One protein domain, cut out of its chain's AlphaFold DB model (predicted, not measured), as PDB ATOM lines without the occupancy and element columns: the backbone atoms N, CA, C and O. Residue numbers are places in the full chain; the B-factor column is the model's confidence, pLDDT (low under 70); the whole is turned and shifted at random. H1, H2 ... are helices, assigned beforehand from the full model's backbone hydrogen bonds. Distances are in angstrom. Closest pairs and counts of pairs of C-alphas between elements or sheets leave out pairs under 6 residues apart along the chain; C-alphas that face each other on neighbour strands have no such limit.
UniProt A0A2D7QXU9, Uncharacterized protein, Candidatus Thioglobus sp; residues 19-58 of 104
ATOM      1  N   ALA A  19      22.336  37.349   5.436       66.88
ATOM      2  CA  ALA A  19      21.737  37.532   4.126       66.88
ATOM      3  C   ALA A  19      20.215  37.510   4.318       66.88
ATOM      4  O   ALA A  19      19.666  36.528   4.816       66.88
ATOM      5  N   LYS A  20      19.548  38.622   4.001       68.19
ATOM      6  CA  LYS A  20      18.088  38.641   3.922       68.19
ATOM      7  C   LYS A  20      17.647  37.787   2.736       68.19
ATOM      8  O   LYS A  20      18.356  37.728   1.732       68.19
ATOM      9  N   THR A  21      16.498  37.130   2.870       79.25
ATOM     10  CA  THR A  21      15.822  36.432   1.772       79.25
ATOM     11  C   THR A  21      15.524  37.393   0.620       79.25
ATOM     12  O   THR A  21      15.455  38.609   0.810       79.25
ATOM     13  N   PHE A  22      15.311  36.851  -0.577       88.38
ATOM     14  CA  PHE A  22      14.982  37.641  -1.767       88.38
ATOM     15  C   PHE A  22      13.535  38.165  -1.773       88.38
ATOM     16  O   PHE A  22      13.112  38.794  -2.739       88.38
ATOM     17  N   ASP A  23      12.763  37.949  -0.706       85.75
ATOM     18  CA  ASP A  23      11.387  38.450  -0.553       85.75
ATOM     19  C   ASP A  23      11.280  39.970  -0.721       85.75
ATOM     20  O   ASP A  23      10.317  40.458  -1.305       85.75
ATOM     21  N   ASP A  24      12.296  40.713  -0.275       89.75
ATOM     22  CA  ASP A  24      12.337  42.177  -0.381       89.75
ATOM     23  C   ASP A  24      12.696  42.673  -1.800       89.75
ATOM     24  O   ASP A  24      12.671  43.879  -2.053       89.75
ATOM     25  N   TRP A  25      13.075  41.783  -2.724       91.00
ATOM     26  CA  TRP A  25      13.509  42.155  -4.073       91.00
ATOM     27  C   TRP A  25      12.341  42.216  -5.051       91.00
ATOM     28  O   TRP A  25      11.489  41.320  -5.085       91.00
ATOM     29  N   SER A  26      12.344  43.253  -5.894       91.56
ATOM     30  CA  SER A  26      11.378  43.374  -6.982       91.56
ATOM     31  C   SER A  26      11.687  42.394  -8.117       91.56
ATOM     32  O   SER A  26      12.797  41.871  -8.253       91.56
ATOM     33  N   ASN A  27      10.693  42.159  -8.974       92.38
ATOM     34  CA  ASN A  27      10.865  41.297 -10.139       92.38
ATOM     35  C   ASN A  27      11.896  41.875 -11.120       92.38
ATOM     36  O   ASN A  27      12.651  41.115 -11.723       92.38
ATOM     37  N   GLU A  28      11.974  43.202 -11.259       90.12
ATOM     38  CA  GLU A  28      12.988  43.839 -12.103       90.12
ATOM     39  C   GLU A  28      14.398  43.649 -11.535       90.12
ATOM     40  O   GLU A  28      15.333  43.388 -12.293       90.12
ATOM     41  N   ASP A  29      14.550  43.737 -10.209       91.12
ATOM     42  CA  ASP A  29      15.837  43.537  -9.541       91.12
ATOM     43  C   ASP A  29      16.355  42.108  -9.727       91.12
ATOM     44  O   ASP A  29      17.545  41.929  -9.990       91.12
ATOM     45  N   LEU A  30      15.473  41.104  -9.662       91.88
ATOM     46  CA  LEU A  30      15.812  39.711  -9.970       91.88
ATOM     47  C   LEU A  30      16.148  39.533 -11.455       91.88
ATOM     48  O   LEU A  30      17.194  38.975 -11.789       91.88
ATOM     49  N   CYS A  31      15.317  40.061 -12.355       91.25
ATOM     50  CA  CYS A  31      15.531  39.911 -13.792       91.25
ATOM     51  C   CYS A  31      16.814  40.578 -14.294       91.25
ATOM     52  O   CYS A  31      17.414  40.088 -15.247       91.25
ATOM     53  N   ARG A  32      17.295  41.637 -13.635       88.00
ATOM     54  CA  ARG A  32      18.562  42.290 -14.005       88.00
ATOM     55  C   ARG A  32      19.785  41.381 -13.838       88.00
ATOM     56  O   ARG A  32      20.840  41.677 -14.395       88.00
ATOM     57  N   TRP A  33      19.668  40.288 -13.085       90.94
ATOM     58  CA  TRP A  33      20.744  39.306 -12.954       90.94
ATOM     59  C   TRP A  33      20.852  38.351 -14.136       90.94
ATOM     60  O   TRP A  33      21.923  37.783 -14.315       90.94
ATOM     61  N   ILE A  34      19.810  38.196 -14.958       87.56
ATOM     62  CA  ILE A  34      19.815  37.254 -16.089       87.56
ATOM     63  C   ILE A  34      20.880  37.603 -17.135       87.56
ATOM     64  O   ILE A  34      21.448  36.703 -17.745       87.56
ATOM     65  N   ASP A  35      21.214  38.885 -17.283       81.94
ATOM     66  CA  ASP A  35      22.249  39.344 -18.216       81.94
ATOM     67  C   ASP A  35      23.679  39.272 -17.631       81.94
ATOM     68  O   ASP A  35      24.649  39.676 -18.277       81.94
ATOM     69  N   ALA A  36      23.852  38.791 -16.394       84.50
ATOM     70  CA  ALA A  36      25.176  38.621 -15.805       84.50
ATOM     71  C   ALA A  36      25.914  37.429 -16.439       84.50
ATOM     72  O   ALA A  36      25.317  36.403 -16.747       84.50
ATOM     73  N   LEU A  37      27.248  37.519 -16.546       85.88
ATOM     74  CA  LEU A  37      28.090  36.424 -17.065       85.88
ATOM     75  C   LEU A  37      27.869  35.092 -16.331       85.88
ATOM     76  O   LEU A  37      28.042  34.024 -16.911       85.88
ATOM     77  N   GLN A  38      27.525  35.164 -15.045       88.50
ATOM     78  CA  GLN A  38      27.151  34.024 -14.227       88.50
ATOM     79  C   GLN A  38      26.112  34.471 -13.198       88.50
ATOM     80  O   GLN A  38      26.376  35.365 -12.390       88.50
ATOM     81  N   VAL A  39      24.945  33.830 -13.218       89.44
ATOM     82  CA  VAL A  39      23.874  34.067 -12.244       89.44
ATOM     83  C   VAL A  39      24.102  33.175 -11.021       89.44
ATOM     84  O   VAL A  39      24.296  31.973 -11.190       89.44
ATOM     85  N   PRO A  40      24.094  33.717  -9.791       90.94
ATOM     86  CA  PRO A  40      24.143  32.899  -8.582       90.94
ATOM     87  C   PRO A  40      22.919  31.977  -8.449       90.94
ATOM     88  O   PRO A  40      21.787  32.444  -8.580       90.94
ATOM     89  N   ASP A  41      23.132  30.707  -8.085       92.06
ATOM     90  CA  ASP A  41      22.061  29.701  -7.934       92.06
ATOM     91  C   ASP A  41      20.872  30.152  -7.064       92.06
ATOM     92  O   ASP A  41      19.734  29.909  -7.461       92.06
ATOM     93  N   PRO A  42      21.065  30.845  -5.917       90.94
ATOM     94  CA  PRO A  42      19.937  31.285  -5.095       90.94
ATOM     95  C   PRO A  42      19.017  32.282  -5.810       90.94
ATOM     96  O   PRO A  42      17.821  32.294  -5.558       90.94
ATOM     97  N   ILE A  43      19.566  33.103  -6.710       91.38
ATOM     98  CA  ILE A  43      18.791  34.075  -7.492       91.38
ATOM     99  C   ILE A  43      18.041  33.357  -8.613       91.38
ATOM    100  O   ILE A  43      16.870  33.640  -8.850       91.38
ATOM    101  N   LEU A  44      18.696  32.400  -9.277       91.19
ATOM    102  CA  LEU A  44      18.074  31.597 -10.328       91.19
ATOM    103  C   LEU A  44      16.896  30.778  -9.782       91.19
ATOM    104  O   LEU A  44      15.834  30.748 -10.401       91.19
ATOM    105  N   LEU A  45      17.057  30.197  -8.591       92.75
ATOM    106  CA  LEU A  45      15.996  29.471  -7.896       92.75
ATOM    107  C   LEU A  45      14.796  30.373  -7.573       92.75
ATOM    108  O   LEU A  45      13.659  29.960  -7.750       92.75
ATOM    109  N   GLU A  46      15.023  31.608  -7.126       92.81
ATOM    110  CA  GLU A  46      13.932  32.554  -6.846       92.81
ATOM    111  C   GLU A  46      13.176  32.983  -8.103       92.81
ATOM    112  O   GLU A  46      11.954  33.122  -8.072       92.81
ATOM    113  N   ILE A  47      13.881  33.163  -9.221       91.94
ATOM    114  CA  ILE A  47      13.270  33.456 -10.525       91.94
ATOM    115  C   ILE A  47      12.375  32.292 -10.967       91.94
ATOM    116  O   ILE A  47      11.260  32.531 -11.426       91.94
ATOM    117  N   GLU A  48      12.834  31.050 -10.780       91.62
ATOM    118  CA  GLU A  48      12.070  29.835 -11.089       91.62
ATOM    119  C   GLU A  48      10.860  29.663 -10.159       91.62
ATOM    120  O   GLU A  48       9.748  29.434 -10.631       91.62
ATOM    121  N   ILE A  49      11.037  29.841  -8.844       93.88
ATOM    122  CA  ILE A  49       9.951  29.747  -7.852       93.88
ATOM    123  C   ILE A  49       8.847  30.770  -8.141       93.88
ATOM    124  O   ILE A  49       7.664  30.476  -7.952       93.88
ATOM    125  N   ARG A  50       9.222  31.972  -8.591       92.31
ATOM    126  CA  ARG A  50       8.285  33.053  -8.933       92.31
ATOM    127  C   ARG A  50       7.779  32.991 -10.378       92.31
ATOM    128  O   ARG A  50       6.981  33.852 -10.746       92.31
ATOM    129  N   ASP A  51       8.227  32.012 -11.167       91.12
ATOM    130  CA  ASP A  51       7.903  31.834 -12.591       91.12
ATOM    131  C   ASP A  51       8.062  33.139 -13.403       91.12
ATOM    132  O   ASP A  51       7.187  33.564 -14.164       91.12
ATOM    133  N   LEU A  52       9.174  33.851 -13.174       90.75
ATOM    134  CA  LEU A  52       9.425  35.149 -13.799       90.75
ATOM    135  C   LEU A  52       9.934  34.990 -15.235       90.75
ATOM    136  O   LEU A  52      10.965  34.370 -15.493       90.75
ATOM    137  N   VAL A  53       9.263  35.659 -16.173       88.31
ATOM    138  CA  VAL A  53       9.716  35.768 -17.565       88.31
ATOM    139  C   VAL A  53      10.594  37.008 -17.712       88.31
ATOM    140  O   VAL A  53      10.113  38.111 -17.977       88.31
ATOM    141  N   CYS A  54      11.898  36.829 -17.533       87.31
ATOM    142  CA  CYS A  54      12.882  37.882 -17.749       87.31
ATOM    143  C   CYS A  54      13.321  37.893 -19.220       87.31
ATOM    144  O   CYS A  54      13.779  36.878 -19.746       87.31
ATOM    145  N   LEU A  55      13.192  39.036 -19.899       77.88
ATOM    146  CA  LEU A  55      13.775  39.194 -21.230       77.88
ATOM    147  C   LEU A  55      15.284  39.374 -21.069       77.88
ATOM    148  O   LEU A  55      15.723  40.438 -20.646       77.88
ATOM    149  N   ALA A  56      16.059  38.346 -21.416       68.38
ATOM    150  CA  ALA A  56      17.490  38.518 -21.630       68.38
ATOM    151  C   ALA A  56      17.683  39.530 -22.762       68.38
ATOM    152  O   ALA A  56      17.010  39.440 -23.801       68.38
ATOM    153  N   ASN A  57      18.566  40.504 -22.573       61.78
ATOM    154  CA  ASN A  57      18.835  41.469 -23.624       61.78
ATOM    155  C   ASN A  57      19.447  40.706 -24.824       61.78
ATOM    156  O   ASN A  57      20.453  40.018 -24.648       61.78
ATOM    157  N   PRO A  58      18.882  40.771 -26.049       55.16
ATOM    158  CA  PRO A  58      19.358  40.002 -27.208       55.16
ATOM    159  C   PRO A  58      20.665  40.552 -27.820       55.16
ATOM    160  O   PRO A  58      20.868  40.527 -29.033       55.16
TER     161      PRO A  58
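Overview. This is residues 19 to 58 of the 104 residues of an uncharacterized protein of Candidatus Thioglobus sp (UniProt A0A2D7QXU9). This is a small piece with little regular structure: two short helices, H1 and H2, are joined by a loop, and its two ends, near Ala 19 and Pro 58, lie at opposite ends of the longest axis. The printed part has 40 residues, with two named helices, H1 then H2, and no named strand. It is all helix by class, though under half of the residues are in named elements. It is compact, with a radius of gyration of the C-alphas of 9.7 A, and elongated, spanning 31 by 18 by 14 A.

Along the chain. Start at C-alpha 19, at (21.737, 37.532, 4.126). Find C-alpha 27 at (10.865, 41.297, -10.139), where H1 begins; it holds residues 27 to 31. H2, residues 41 to 49, runs 12.1 A to C-alpha 49 at (9.951, 29.747, -7.852).

Arrangement. Look at Leu 30 and Ile 47: their C-alphas, the closest of H1 and H2, are 6.8 A apart. The helices only just touch, with 3 pairs of C-alphas within 8 A. In both, every O i to N i+4 pair is within hydrogen-bond range.

Size, cuts and confidence. The C-alphas of Ala 19 and Pro 58, the two farthest apart, are 31.5 A apart. The printed part has no cut, and the link from H1 to H2 is short. Check the B-factor column at residues 19 to 20 and 56 to 58, where pLDDT is under 70.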